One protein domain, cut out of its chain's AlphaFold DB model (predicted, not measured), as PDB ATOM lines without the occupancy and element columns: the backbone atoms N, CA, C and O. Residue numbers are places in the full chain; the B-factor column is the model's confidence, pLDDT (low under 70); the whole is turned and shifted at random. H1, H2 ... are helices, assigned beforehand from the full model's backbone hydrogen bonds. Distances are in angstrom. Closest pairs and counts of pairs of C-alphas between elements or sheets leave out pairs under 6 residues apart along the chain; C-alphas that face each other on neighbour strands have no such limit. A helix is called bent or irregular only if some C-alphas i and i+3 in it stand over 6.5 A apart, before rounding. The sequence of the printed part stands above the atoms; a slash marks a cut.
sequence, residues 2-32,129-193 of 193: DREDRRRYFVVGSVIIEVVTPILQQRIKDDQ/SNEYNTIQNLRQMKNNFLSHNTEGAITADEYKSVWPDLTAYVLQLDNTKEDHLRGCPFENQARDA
ATOM      1  N   ASP A   2       0.039 -41.898 -17.346       82.44
ATOM      2  CA  ASP A   2       1.116 -41.182 -18.037       82.44
ATOM      3  C   ASP A   2       1.941 -40.339 -17.049       82.44
ATOM      4  O   ASP A   2       1.413 -39.804 -16.069       82.44
ATOM      5  N   ARG A   3       3.250 -40.222 -17.299       85.75
ATOM      6  CA  ARG A   3       4.154 -39.371 -16.513       85.75
ATOM      7  C   ARG A   3       3.714 -37.912 -16.590       85.75
ATOM      8  O   ARG A   3       3.729 -37.219 -15.575       85.75
ATOM      9  N   GLU A   4       3.269 -37.462 -17.761       86.50
ATOM     10  CA  GLU A   4       2.815 -36.081 -17.936       86.50
ATOM     11  C   GLU A   4       1.503 -35.786 -17.191       86.50
ATOM     12  O   GLU A   4       1.321 -34.671 -16.708       86.50
ATOM     13  N   ASP A   5       0.614 -36.766 -17.007       87.75
ATOM     14  CA  ASP A   5      -0.628 -36.566 -16.242       87.75
ATOM     15  C   ASP A   5      -0.359 -36.353 -14.744       87.75
ATOM     16  O   ASP A   5      -0.981 -35.511 -14.089       87.75
ATOM     17  N   ARG A   6       0.630 -37.068 -14.196       86.56
ATOM     18  CA  ARG A   6       1.117 -36.846 -12.822       86.56
ATOM     19  C   ARG A   6       1.813 -35.500 -12.680       86.56
ATOM     20  O   ARG A   6       1.604 -34.799 -11.693       86.56
ATOM     21  N   ARG A   7       2.607 -35.114 -13.682       86.31
ATOM     22  CA  ARG A   7       3.276 -33.809 -13.730       86.31
ATOM     23  C   ARG A   7       2.260 -32.666 -13.684       86.31
ATOM     24  O   ARG A   7       2.390 -31.771 -12.855       86.31
ATOM     25  N   ARG A   8       1.218 -32.717 -14.519       87.56
ATOM     26  CA  ARG A   8       0.117 -31.731 -14.527       87.56
ATOM     27  C   ARG A   8      -0.590 -31.659 -13.176       87.56
ATOM     28  O   ARG A   8      -0.834 -30.563 -12.674       87.56
ATOM     29  N   TYR A   9      -0.867 -32.813 -12.567       87.56
ATOM     30  CA  TYR A   9      -1.457 -32.882 -11.229       87.56
ATOM     31  C   TYR A   9      -0.580 -32.181 -10.188       87.56
ATOM     32  O   TYR A   9      -1.067 -31.347  -9.424       87.56
ATOM     33  N   PHE A  10       0.724 -32.463 -10.199       86.88
ATOM     34  CA  PHE A  10       1.676 -31.843  -9.284       86.88
ATOM     35  C   PHE A  10       1.762 -30.326  -9.470       86.88
ATOM     36  O   PHE A  10       1.800 -29.600  -8.479       86.88
ATOM     37  N   VAL A  11       1.738 -29.834 -10.710       88.12
ATOM     38  CA  VAL A  11       1.745 -28.393 -11.012       88.12
ATOM     39  C   VAL A  11       0.521 -27.702 -10.408       88.12
ATOM     40  O   VAL A  11       0.671 -26.725  -9.674       88.12
ATOM     41  N   VAL A  12      -0.682 -28.235 -10.644       88.88
ATOM     42  CA  VAL A  12      -1.925 -27.683 -10.074       88.88
ATOM     43  C   VAL A  12      -1.885 -27.712  -8.545       88.88
ATOM     44  O   VAL A  12      -2.155 -26.698  -7.899       88.88
ATOM     45  N   GLY A  13      -1.506 -28.850  -7.957       87.81
ATOM     46  CA  GLY A  13      -1.394 -29.003  -6.506       87.81
ATOM     47  C   GLY A  13      -0.388 -28.031  -5.886       87.81
ATOM     48  O   GLY A  13      -0.697 -27.387  -4.884       87.81
ATOM     49  N   SER A  14       0.774 -27.865  -6.516       88.06
ATOM     50  CA  SER A  14       1.821 -26.948  -6.061       88.06
ATOM     51  C   SER A  14       1.360 -25.500  -6.102       88.06
ATOM     52  O   SER A  14       1.555 -24.785  -5.132       88.06
ATOM     53  N   VAL A  15       0.664 -25.057  -7.153       90.50
ATOM     54  CA  VAL A  15       0.114 -23.689  -7.186       90.50
ATOM     55  C   VAL A  15      -0.920 -23.470  -6.082       90.50
ATOM     56  O   VAL A  15      -0.920 -22.428  -5.428       90.50
ATOM     57  N   ILE A  16      -1.784 -24.452  -5.823       89.75
ATOM     58  CA  ILE A  16      -2.769 -24.373  -4.737       89.75
ATOM     59  C   ILE A  16      -2.075 -24.214  -3.370       89.75
ATOM     60  O   ILE A  16      -2.483 -23.384  -2.552       89.75
ATOM     61  N   ILE A  17      -1.025 -24.991  -3.114       86.94
ATOM     62  CA  ILE A  17      -0.318 -24.979  -1.830       86.94
ATOM     63  C   ILE A  17       0.586 -23.747  -1.716       86.94
ATOM     64  O   ILE A  17       0.440 -22.977  -0.776       86.94
ATOM     65  N   GLU A  18       1.462 -23.523  -2.689       88.44
ATOM     66  CA  GLU A  18       2.572 -22.565  -2.612       88.44
ATOM     67  C   GLU A  18       2.192 -21.145  -3.049       88.44
ATOM     68  O   GLU A  18       2.891 -20.187  -2.728       88.44
ATOM     69  N   VAL A  19       1.097 -20.976  -3.799       90.75
ATOM     70  CA  VAL A  19       0.687 -19.660  -4.322       90.75
ATOM     71  C   VAL A  19      -0.649 -19.237  -3.735       90.75
ATOM     72  O   VAL A  19      -0.742 -18.182  -3.109       90.75
ATOM     73  N   VAL A  20      -1.689 -20.061  -3.889       92.19
ATOM     74  CA  VAL A  20      -3.042 -19.702  -3.441       92.19
ATOM     75  C   VAL A  20      -3.103 -19.593  -1.919       92.19
ATOM     76  O   VAL A  20      -3.625 -18.605  -1.406       92.19
ATOM     77  N   THR A  21      -2.567 -20.574  -1.184       91.94
ATOM     78  CA  THR A  21      -2.657 -20.579   0.288       91.94
ATOM     79  C   THR A  21      -2.015 -19.329   0.909       91.94
ATOM     80  O   THR A  21      -2.714 -18.644   1.662       91.94
ATOM     81  N   PRO A  22      -0.777 -18.928   0.544       91.88
ATOM     82  CA  PRO A  22      -0.180 -17.696   1.058       91.88
ATOM     83  C   PRO A  22      -0.954 -16.427   0.698       91.88
ATOM     84  O   PRO A  22      -1.066 -15.537   1.540       91.88
ATOM     85  N   ILE A  23      -1.527 -16.331  -0.512       93.75
ATOM     86  CA  ILE A  23      -2.374 -15.181  -0.877       93.75
ATOM     87  C   ILE A  23      -3.566 -15.085   0.075       93.75
ATOM     88  O   ILE A  23      -3.841 -14.015   0.613       93.75
ATOM     89  N   LEU A  24      -4.273 -16.193   0.310       93.56
ATOM     90  CA  LEU A  24      -5.446 -16.199   1.185       93.56
ATOM     91  C   LEU A  24      -5.071 -15.850   2.631       93.56
ATOM     92  O   LEU A  24      -5.751 -15.042   3.259       93.56
ATOM     93  N   GLN A  25      -3.969 -16.396   3.144       91.44
ATOM     94  CA  GLN A  25      -3.460 -16.059   4.476       91.44
ATOM     95  C   GLN A  25      -3.102 -14.571   4.586       91.44
ATOM     96  O   GLN A  25      -3.444 -13.922   5.577       91.44
ATOM     97  N   GLN A  26      -2.462 -14.003   3.561       90.56
ATOM     98  CA  GLN A  26      -2.149 -12.577   3.516       90.56
ATOM     99  C   GLN A  26      -3.423 -11.724   3.471       90.56
ATOM    100  O   GLN A  26      -3.522 -10.732   4.188       90.56
ATOM    101  N   ARG A  27      -4.450 -12.150   2.731       90.75
ATOM    102  CA  ARG A  27      -5.755 -11.474   2.722       90.75
ATOM    103  C   ARG A  27      -6.430 -11.464   4.094       90.75
ATOM    104  O   ARG A  27      -7.014 -10.446   4.446       90.75
ATOM    105  N   ILE A  28      -6.306 -12.530   4.891       89.88
ATOM    106  CA  ILE A  28      -6.792 -12.530   6.287       89.88
ATOM    107  C   ILE A  28      -6.036 -11.481   7.110       89.88
ATOM    108  O   ILE A  28      -6.656 -10.739   7.865       89.88
ATOM    109  N   LYS A  29      -4.708 -11.378   6.949       87.44
ATOM    110  CA  LYS A  29      -3.891 -10.361   7.641       87.44
ATOM    111  C   LYS A  29      -4.262  -8.930   7.241       87.44
ATOM    112  O   LYS A  29      -4.156  -8.014   8.055       87.44
ATOM    113  N   ASP A  30      -4.661  -8.732   5.991       87.50
ATOM    114  CA  ASP A  30      -4.991  -7.414   5.453       87.50
ATOM    115  C   ASP A  30      -6.433  -6.971   5.710       87.50
ATOM    116  O   ASP A  30      -6.730  -5.781   5.570       87.50
ATOM    117  N   ASP A  31      -7.307  -7.884   6.129       86.19
ATOM    118  CA  ASP A  31      -8.692  -7.583   6.467       86.19
ATOM    119  C   ASP A  31      -8.788  -6.555   7.611       86.19
ATOM    120  O   ASP A  31      -8.098  -6.628   8.631       86.19
ATOM    121  N   GLN A  32      -9.664  -5.561   7.450       76.62
ATOM    122  CA  GLN A  32      -9.794  -4.468   8.418       76.62
ATOM    123  C   GLN A  32     -10.335  -4.940   9.769       76.62
ATOM    124  O   GLN A  32      -9.954  -4.385  10.802       76.62
ATOM    125  N   SER A 129     -17.898  -8.525  -3.410       90.00
ATOM    126  CA  SER A 129     -18.622  -9.602  -4.105       90.00
ATOM    127  C   SER A 129     -17.727 -10.383  -5.072       90.00
ATOM    128  O   SER A 129     -17.890 -11.590  -5.226       90.00
ATOM    129  N   ASN A 130     -16.768  -9.702  -5.708       91.19
ATOM    130  CA  ASN A 130     -15.807 -10.348  -6.593       91.19
ATOM    131  C   ASN A 130     -14.878 -11.288  -5.813       91.19
ATOM    132  O   ASN A 130     -14.791 -12.460  -6.152       91.19
ATOM    133  N   GLU A 131     -14.258 -10.814  -4.729       90.81
ATOM    134  CA  GLU A 131     -13.376 -11.640  -3.889       90.81
ATOM    135  C   GLU A 131     -14.106 -12.838  -3.290       90.81
ATOM    136  O   GLU A 131     -13.587 -13.953  -3.322       90.81
ATOM    137  N   TYR A 132     -15.325 -12.623  -2.790       91.69
ATOM    138  CA  TYR A 132     -16.162 -13.692  -2.260       91.69
ATOM    139  C   TYR A 132     -16.378 -14.794  -3.306       91.69
ATOM    140  O   TYR A 132     -16.104 -15.966  -3.039       91.69
ATOM    141  N   ASN A 133     -16.786 -14.419  -4.523       91.25
ATOM    142  CA  ASN A 133     -17.004 -15.364  -5.618       91.25
ATOM    143  C   ASN A 133     -15.707 -16.072  -6.035       91.25
ATOM    144  O   ASN A 133     -15.706 -17.288  -6.223       91.25
ATOM    145  N   THR A 134     -14.589 -15.349  -6.139       92.88
ATOM    146  CA  THR A 134     -13.286 -15.930  -6.492       92.88
ATOM    147  C   THR A 134     -12.823 -16.950  -5.449       92.88
ATOM    148  O   THR A 134     -12.427 -18.059  -5.805       92.88
ATOM    149  N   ILE A 135     -12.928 -16.632  -4.155       92.69
ATOM    150  CA  ILE A 135     -12.548 -17.540  -3.060       92.69
ATOM    151  C   ILE A 135     -13.482 -18.756  -3.018       92.69
ATOM    152  O   ILE A 135     -13.022 -19.884  -2.814       92.69
ATOM    153  N   GLN A 136     -14.782 -18.559  -3.252       90.25
ATOM    154  CA  GLN A 136     -15.747 -19.653  -3.347       90.25
ATOM    155  C   GLN A 136     -15.420 -20.595  -4.517       90.25
ATOM    156  O   GLN A 136     -15.426 -21.816  -4.334       90.25
ATOM    157  N   ASN A 137     -15.072 -20.048  -5.684       90.19
ATOM    158  CA  ASN A 137     -14.707 -20.830  -6.864       90.19
ATOM    159  C   ASN A 137     -13.381 -21.578  -6.678       90.19
ATOM    160  O   ASN A 137     -13.321 -22.770  -6.970       90.19
ATOM    161  N   LEU A 138     -12.349 -20.942  -6.111       91.00
ATOM    162  CA  LEU A 138     -11.079 -21.603  -5.766       91.00
ATOM    163  C   LEU A 138     -11.291 -22.779  -4.819       91.00
ATOM    164  O   LEU A 138     -10.737 -23.863  -5.008       91.00
ATOM    165  N   ARG A 139     -12.136 -22.588  -3.809       87.69
ATOM    166  CA  ARG A 139     -12.491 -23.642  -2.867       87.69
ATOM    167  C   ARG A 139     -13.217 -24.795  -3.555       87.69
ATOM    168  O   ARG A 139     -12.895 -25.953  -3.290       87.69
ATOM    169  N   GLN A 140     -14.181 -24.498  -4.428       85.88
ATOM    170  CA  GLN A 140     -14.892 -25.520  -5.196       85.88
ATOM    171  C   GLN A 140     -13.941 -26.268  -6.135       85.88
ATOM    172  O   GLN A 140     -13.981 -27.494  -6.180       85.88
ATOM    173  N   MET A 141     -13.049 -25.556  -6.820       86.62
ATOM    174  CA  MET A 141     -12.024 -26.127  -7.687       86.62
ATOM    175  C   MET A 141     -11.088 -27.051  -6.913       86.62
ATOM    176  O   MET A 141     -10.914 -28.194  -7.315       86.62
ATOM    177  N   LYS A 142     -10.544 -26.609  -5.773       85.94
ATOM    178  CA  LYS A 142      -9.704 -27.440  -4.896       85.94
ATOM    179  C   LYS A 142     -10.444 -28.696  -4.450       85.94
ATOM    180  O   LYS A 142      -9.863 -29.778  -4.424       85.94
ATOM    181  N   ASN A 143     -11.721 -28.571  -4.093       80.19
ATOM    182  CA  ASN A 143     -12.525 -29.720  -3.693       80.19
ATOM    183  C   ASN A 143     -12.764 -30.675  -4.858       80.19
ATOM    184  O   ASN A 143     -12.545 -31.861  -4.672       80.19
ATOM    185  N   ASN A 144     -13.134 -30.177  -6.038       77.25
ATOM    186  CA  ASN A 144     -13.310 -30.987  -7.241       77.25
ATOM    187  C   ASN A 144     -12.000 -31.692  -7.622       77.25
ATOM    188  O   ASN A 144     -11.993 -32.900  -7.839       77.25
ATOM    189  N   PHE A 145     -10.888 -30.958  -7.628       78.56
ATOM    190  CA  PHE A 145      -9.558 -31.472  -7.936       78.56
ATOM    191  C   PHE A 145      -9.126 -32.588  -6.976       78.56
ATOM    192  O   PHE A 145      -8.556 -33.581  -7.418       78.56
ATOM    193  N   LEU A 146      -9.419 -32.463  -5.677       71.94
ATOM    194  CA  LEU A 146      -9.083 -33.490  -4.684       71.94
ATOM    195  C   LEU A 146     -10.115 -34.620  -4.577       71.94
ATOM    196  O   LEU A 146      -9.745 -35.729  -4.204       71.94
ATOM    197  N   SER A 147     -11.393 -34.368  -4.867       64.50
ATOM    198  CA  SER A 147     -12.448 -35.383  -4.785       64.50
ATOM    199  C   SER A 147     -12.451 -36.330  -5.982       64.50
ATOM    200  O   SER A 147     -12.848 -37.480  -5.824       64.50
ATOM    201  N   HIS A 148     -11.996 -35.870  -7.152       55.56
ATOM    202  CA  HIS A 148     -11.946 -36.681  -8.372       55.56
ATOM    203  C   HIS A 148     -10.610 -37.424  -8.542       55.56
ATOM    204  O   HIS A 148     -10.587 -38.489  -9.148       55.56
ATOM    205  N   ASN A 149      -9.512 -36.950  -7.939       57.97
ATOM    206  CA  ASN A 149      -8.177 -37.524  -8.152       57.97
ATOM    207  C   ASN A 149      -7.678 -38.378  -6.989       57.97
ATOM    208  O   ASN A 149      -6.636 -38.099  -6.394       57.97
ATOM    209  N   THR A 150      -8.376 -39.480  -6.714       59.00
ATOM    210  CA  THR A 150      -7.811 -40.554  -5.869       59.00
ATOM    211  C   THR A 150      -6.570 -41.202  -6.502       59.00
ATOM    212  O   THR A 150      -5.788 -41.849  -5.810       59.00
ATOM    213  N   GLU A 151      -6.363 -40.979  -7.802       69.81
ATOM    214  CA  GLU A 151      -5.274 -41.530  -8.607       69.81
ATOM    215  C   GLU A 151      -3.993 -40.673  -8.623       69.81
ATOM    216  O   GLU A 151      -2.942 -41.162  -9.039       69.81
ATOM    217  N   GLY A 152      -4.050 -39.412  -8.166       78.69
ATOM    218  CA  GLY A 152      -2.890 -38.509  -8.159       78.69
ATOM    219  C   GLY A 152      -2.381 -38.106  -9.553       78.69
ATOM    220  O   GLY A 152      -1.179 -37.914  -9.742       78.69
ATOM    221  N   ALA A 153      -3.274 -38.014 -10.541       85.81
ATOM    222  CA  ALA A 153      -2.979 -37.628 -11.920       85.81
ATOM    223  C   ALA A 153      -4.170 -36.865 -12.524       85.81
ATOM    224  O   ALA A 153      -5.294 -37.089 -12.093       85.81
ATOM    225  N   ILE A 154      -3.933 -35.985 -13.504       86.19
ATOM    226  CA  ILE A 154      -4.988 -35.378 -14.341       86.19
ATOM    227  C   ILE A 154      -4.608 -35.469 -15.808       86.19
ATOM    228  O   ILE A 154      -3.462 -35.208 -16.178       86.19
ATOM    229  N   THR A 155      -5.582 -35.791 -16.645       87.44
ATOM    230  CA  THR A 155      -5.408 -35.839 -18.095       87.44
ATOM    231  C   THR A 155      -5.104 -34.457 -18.670       87.44
ATOM    232  O   THR A 155      -5.377 -33.411 -18.072       87.44
ATOM    233  N   ALA A 156      -4.560 -34.430 -19.888       87.25
ATOM    234  CA  ALA A 156      -4.299 -33.181 -20.599       87.25
ATOM    235  C   ALA A 156      -5.557 -32.310 -20.785       87.25
ATOM    236  O   ALA A 156      -5.453 -31.085 -20.736       87.25
ATOM    237  N   ASP A 157      -6.729 -32.911 -20.995       88.25
ATOM    238  CA  ASP A 157      -7.967 -32.160 -21.226       88.25
ATOM    239  C   ASP A 157      -8.563 -31.612 -19.923       88.25
ATOM    240  O   ASP A 157      -8.987 -30.457 -19.887       88.25
ATOM    241  N   GLU A 158      -8.482 -32.364 -18.822       87.12
ATOM    242  CA  GLU A 158      -8.802 -31.845 -17.485       87.12
ATOM    243  C   GLU A 158      -7.878 -30.685 -17.106       87.12
ATOM    244  O   GLU A 158      -8.339 -29.653 -16.623       87.12
ATOM    245  N   TYR A 159      -6.577 -30.809 -17.386       87.69
ATOM    246  CA  TYR A 159      -5.618 -29.731 -17.147       87.69
ATOM    247  C   TYR A 159      -5.954 -28.470 -17.950       87.69
ATOM    248  O   TYR A 159      -5.986 -27.378 -17.384       87.69
ATOM    249  N   LYS A 160      -6.269 -28.605 -19.247       87.25
ATOM    250  CA  LYS A 160      -6.700 -27.474 -20.092       87.25
ATOM    251  C   LYS A 160      -7.987 -26.821 -19.594       87.25
ATOM    252  O   LYS A 160      -8.178 -25.638 -19.848       87.25
ATOM    253  N   SER A 161      -8.851 -27.568 -18.910       86.31
ATOM    254  CA  SER A 161     -10.061 -27.018 -18.300       86.31
ATOM    255  C   SER A 161      -9.770 -26.295 -16.984       86.31
ATOM    256  O   SER A 161     -10.314 -25.224 -16.756       86.31
ATOM    257  N   VAL A 162      -8.938 -26.863 -16.108       88.00
ATOM    258  CA  VAL A 162      -8.737 -26.350 -14.739       88.00
ATOM    259  C   VAL A 162      -7.713 -25.216 -14.683       88.00
ATOM    260  O   VAL A 162      -7.886 -24.257 -13.931       88.00
ATOM    261  N   TRP A 163      -6.629 -25.316 -15.453       90.25
ATOM    262  CA  TRP A 163      -5.491 -24.402 -15.347       90.25
ATOM    263  C   TRP A 163      -5.817 -22.934 -15.680       90.25
ATOM    264  O   TRP A 163      -5.387 -22.055 -14.922       90.25
ATOM    265  N   PRO A 164      -6.577 -22.622 -16.752       90.31
ATOM    266  CA  PRO A 164      -6.941 -21.240 -17.057       90.31
ATOM    267  C   PRO A 164      -7.764 -20.596 -15.940       90.31
ATOM    268  O   PRO A 164      -7.481 -19.463 -15.554       90.31
ATOM    269  N   ASP A 165      -8.720 -21.337 -15.374       91.56
ATOM    270  CA  ASP A 165      -9.562 -20.856 -14.279       91.56
ATOM    271  C   ASP A 165      -8.734 -20.613 -13.014       91.56
ATOM    272  O   ASP A 165      -8.851 -19.557 -12.391       91.56
ATOM    273  N   LEU A 166      -7.841 -21.546 -12.658       92.00
ATOM    274  CA  LEU A 166      -6.954 -21.391 -11.501       92.00
ATOM    275  C   LEU A 166      -6.093 -20.134 -11.642       92.00
ATOM    276  O   LEU A 166      -6.003 -19.329 -10.716       92.00
ATOM    277  N   THR A 167      -5.497 -19.948 -12.820       92.06
ATOM    278  CA  THR A 167      -4.670 -18.780 -13.142       92.06
ATOM    279  C   THR A 167      -5.484 -17.494 -13.028       92.06
ATOM    280  O   THR A 167      -5.051 -16.546 -12.374       92.06
ATOM    281  N   ALA A 168      -6.685 -17.463 -13.611       92.25
ATOM    282  CA  ALA A 168      -7.566 -16.303 -13.556       92.25
ATOM    283  C   ALA A 168      -7.937 -15.942 -12.112       92.25
ATOM    284  O   ALA A 168      -7.863 -14.774 -11.735       92.25
ATOM    285  N   TYR A 169      -8.278 -16.929 -11.282       93.75
ATOM    286  CA  TYR A 169      -8.607 -16.692  -9.879       93.75
ATOM    287  C   TYR A 169      -7.407 -16.202  -9.069       93.75
ATOM    288  O   TYR A 169      -7.557 -15.280  -8.268       93.75
ATOM    289  N   VAL A 170      -6.213 -16.765  -9.286       92.88
ATOM    290  CA  VAL A 170      -4.987 -16.283  -8.633       92.88
ATOM    291  C   VAL A 170      -4.742 -14.820  -8.984       92.88
ATOM    292  O   VAL A 170      -4.564 -14.010  -8.081       92.88
ATOM    293  N   LEU A 171      -4.807 -14.459 -10.267       92.50
ATOM    294  CA  LEU A 171      -4.548 -13.090 -10.721       92.50
ATOM    295  C   LEU A 171      -5.620 -12.088 -10.281       92.50
ATOM    296  O   LEU A 171      -5.317 -10.914 -10.083       92.50
ATOM    297  N   GLN A 172      -6.862 -12.540 -10.098       93.00
ATOM    298  CA  GLN A 172      -7.920 -11.727  -9.493       93.00
ATOM    299  C   GLN A 172      -7.640 -11.421  -8.017       93.00
ATOM    300  O   GLN A 172      -7.989 -10.338  -7.548       93.00
ATOM    301  N   LEU A 173      -7.035 -12.357  -7.277       90.75
ATOM    302  CA  LEU A 173      -6.687 -12.153  -5.871       90.75
ATOM    303  C   LEU A 173      -5.363 -11.401  -5.690       90.75
ATOM    304  O   LEU A 173      -5.258 -10.599  -4.761       90.75
ATOM    305  N   ASP A 174      -4.379 -11.655  -6.550       91.62
ATOM    306  CA  ASP A 174      -3.061 -11.024  -6.552       91.62
ATOM    307  C   ASP A 174      -2.451 -11.061  -7.966       91.62
ATOM    308  O   ASP A 174      -1.912 -12.075  -8.425       91.62
ATOM    309  N   ASN A 175      -2.513  -9.927  -8.665       90.31
ATOM    310  CA  ASN A 175      -2.005  -9.806 -10.031       90.31
ATOM    311  C   ASN A 175      -0.471  -9.884 -10.120       90.31
ATOM    312  O   ASN A 175       0.060 -10.145 -11.197       90.31
ATOM    313  N   THR A 176       0.252  -9.732  -9.006       89.44
ATOM    314  CA  THR A 176       1.722  -9.812  -8.983       89.44
ATOM    315  C   THR A 176       2.238 -11.242  -9.150       89.44
ATOM    316  O   THR A 176       3.434 -11.461  -9.352       89.44
ATOM    317  N   LYS A 177       1.350 -12.244  -9.105       88.56
ATOM    318  CA  LYS A 177       1.708 -13.655  -9.304       88.56
ATOM    319  C   LYS A 177       1.806 -14.086 -10.762       88.56
ATOM    320  O   LYS A 177       2.099 -15.251 -11.011       88.56
ATOM    321  N   GLU A 178       1.624 -13.184 -11.720       85.44
ATOM    322  CA  GLU A 178       1.690 -13.511 -13.146       85.44
ATOM    323  C   GLU A 178       2.981 -14.244 -13.543       85.44
ATOM    324  O   GLU A 178       2.912 -15.282 -14.202       85.44
ATOM    325  N   ASP A 179       4.138 -13.803 -13.050       79.31
ATOM    326  CA  ASP A 179       5.421 -14.458 -13.341       79.31
ATOM    327  C   ASP A 179       5.529 -15.865 -12.730       79.31
ATOM    328  O   ASP A 179       6.100 -16.773 -13.339       79.31
ATOM    329  N   HIS A 180       4.912 -16.084 -11.562       77.44
ATOM    330  CA  HIS A 180       4.875 -17.394 -10.904       77.44
ATOM    331  C   HIS A 180       4.028 -18.404 -11.700       77.44
ATOM    332  O   HIS A 180       4.243 -19.612 -11.593       77.44
ATOM    333  N   LEU A 181       3.086 -17.911 -12.514       81.06
ATOM    334  CA  LEU A 181       2.172 -18.712 -13.330       81.06
ATOM    335  C   LEU A 181       2.686 -18.896 -14.769       81.06
ATOM    336  O   LEU A 181       2.586 -19.995 -15.311       81.06
ATOM    337  N   ARG A 182       3.272 -17.856 -15.385       66.56
ATOM    338  CA  ARG A 182       3.755 -17.869 -16.785       66.56
ATOM    339  C   ARG A 182       5.048 -18.658 -17.000       66.56
ATOM    340  O   ARG A 182       5.301 -19.104 -18.114       66.56
ATOM    341  N   GLY A 183       5.856 -18.835 -15.957       55.81
ATOM    342  CA  GLY A 183       7.111 -19.593 -16.005       55.81
ATOM    343  C   GLY A 183       7.111 -20.838 -15.129       55.81
ATOM    344  O   GLY A 183       8.199 -21.290 -14.785       55.81
ATOM    345  N   CYS A 184       5.919 -21.315 -14.726       54.31
ATOM    346  CA  CYS A 184       5.667 -22.219 -13.604       54.31
ATOM    347  C   CYS A 184       6.907 -23.053 -13.226       54.31
ATOM    348  O   CYS A 184       7.181 -24.066 -13.866       54.31
ATOM    349  N   PRO A 185       7.712 -22.651 -12.225       53.72
ATOM    350  CA  PRO A 185       8.941 -23.373 -11.882       53.72
ATOM    351  C   PRO A 185       8.658 -24.837 -11.507       53.72
ATOM    352  O   PRO A 185       9.511 -25.705 -11.700       53.72
ATOM    353  N   PHE A 186       7.425 -25.128 -11.080       53.66
ATOM    354  CA  PHE A 186       6.899 -26.471 -10.847       53.66
ATOM    355  C   PHE A 186       6.819 -27.323 -12.116       53.66
ATOM    356  O   PHE A 186       6.974 -28.536 -12.039       53.66
ATOM    357  N   GLU A 187       6.630 -26.725 -13.295       55.53
ATOM    358  CA  GLU A 187       6.688 -27.455 -14.559       55.53
ATOM    359  C   GLU A 187       8.083 -28.024 -14.823       55.53
ATOM    360  O   GLU A 187       8.167 -29.105 -15.404       55.53
ATOM    361  N   ASN A 188       9.148 -27.334 -14.408       50.69
ATOM    362  CA  ASN A 188      10.520 -27.830 -14.511       50.69
ATOM    363  C   ASN A 188      10.851 -28.790 -13.359       50.69
ATOM    364  O   ASN A 188      11.343 -29.881 -13.614       50.69
ATOM    365  N   GLN A 189      10.473 -28.466 -12.118       49.09
ATOM    366  CA  GLN A 189      10.686 -29.352 -10.961       49.09
ATOM    367  C   GLN A 189       9.960 -30.700 -11.100       49.09
ATOM    368  O   GLN A 189      10.491 -31.734 -10.712       49.09
ATOM    369  N   ALA A 190       8.775 -30.720 -11.713       52.81
ATOM    370  CA  ALA A 190       8.025 -31.947 -11.964       52.81
ATOM    371  C   ALA A 190       8.490 -32.720 -13.216       52.81
ATOM    372  O   ALA A 190       8.023 -33.833 -13.442       52.81
ATOM    373  N   ARG A 191       9.398 -32.164 -14.038       53.38
ATOM    374  CA  ARG A 191      10.128 -32.937 -15.067       53.38
ATOM    375  C   ARG A 191      11.275 -33.750 -14.469       53.38
ATOM    376  O   ARG A 191      11.645 -34.767 -15.056       53.38
ATOM    377  N   ASP A 192      11.801 -33.310 -13.329       49.06
ATOM    378  CA  ASP A 192      12.965 -33.905 -12.665       49.06
ATOM    379  C   ASP A 192      12.591 -34.899 -11.543       49.06
ATOM    380  O   ASP A 192      13.455 -35.638 -11.074       49.06
ATOM    381  N   ALA A 193      11.311 -34.945 -11.149       48.69
ATOM    382  CA  ALA A 193      10.720 -35.945 -10.249       48.69
ATOM    383  C   ALA A 193      10.193 -37.191 -11.000       48.69
ATOM    384  O   ALA A 193      10.067 -38.244 -10.335       48.69
TER     385      ALA A 193
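This is residues 2 to 32 and 129 to 193 of the 193 residues of an uncharacterized protein of Mytilus galloprovincialis (UniProt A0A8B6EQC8). An elongated up-and-down bundle of three helices, H1, H2 and H3, has two short helices, H4 and H5, folding back one after the other along its side away from H2. The long helix H1 makes the longest axis; H3 runs beside it and packs on H1, H2 and H4, while H5 packs on the part of H1 nearer its beginning. The printed part has 96 residues with five named helices, H1 to H5 in chain order, and no named strand; the class is all helix. It is compact, with a radius of gyration of the C-alphas of 13.5 A, and spans 46 by 26 by 18 A.

H1, residues 3 to 30, begins at C-alpha 3 (4.154, -39.371, -16.513) and is 39.8 A long; it is neither bent nor irregular, but only just: C-alphas 18 and 21 are 6.3 A apart. H2, residues 129 to 148, begins at C-alpha 129 (-18.622, -9.602, -4.105) and is 28.2 A long. H3, residues 156 to 173, is 25.8 A long and only just irregular, with C-alphas 161 and 164 6.7 A apart. H4, residues 175 to 182, 12.0 A long, is irregular, with C-alphas 176 and 179 7.4 A apart. H5, residues 185 to 192, is 11.3 A long and ends at C-alpha 192 (12.965, -33.905, -12.665).

H1, H2 and H3 form a bundle of helices, up and down, each running against the one before it in the chain. H3 is the hub, touching three helices. H3 touches H1 at a shallow tilt of 15 degrees, the same way; their closest C-alphas, Val 20 and Val 170, are 6.5 A apart. H2 and H3 are a hairpin and touch at a shallow tilt of 29 degrees, with the closest C-alphas, Thr 134 and Tyr 169, 5.8 A apart. H1 and H2 are close but not clearly touching, with the closest C-alphas, Ile 16 and Lys 142, 7.6 A apart. H3, with residues 167 to 171 alone, touches H4 in a second hairpin, at a shallow tilt of 25 degrees; the closest C-alphas, Leu 171 and Lys 177, are 6.4 A apart. H5 touches residues 7 to 14 of H1 alone, opposite ways at a shallow tilt of 32 degrees, only just short of steep; the closest C-alphas, Arg 7 and Ala 190, are 5.4 A apart. H4 and H5 meet only through their link. H2 is apart from H4 and H5, and H3 is apart from H5. Every O i to N i+4 pair is within hydrogen-bond range in H2; the figures are 21 of 24 in H1, 12 of 14 in H3, 2 of 4 in H4 and 3 of 4 in H5.

The two C-alphas farthest apart, those of Asp 2 and Gln 32, are 46.5 A apart. Residues 33 to 128 are not printed, and C-alphas 32 and 129 are 16.2 A apart across this cut, which lies in the link from H1 to H2. Of the links that are printed whole, H2 to H3 is short, and H3 to H4 and H4 to H5 are tight. The mean pLDDT of the printed part is 82.3; residues 147 to 151 and 182 to 193 are under 70, and H5 has a mean of 52.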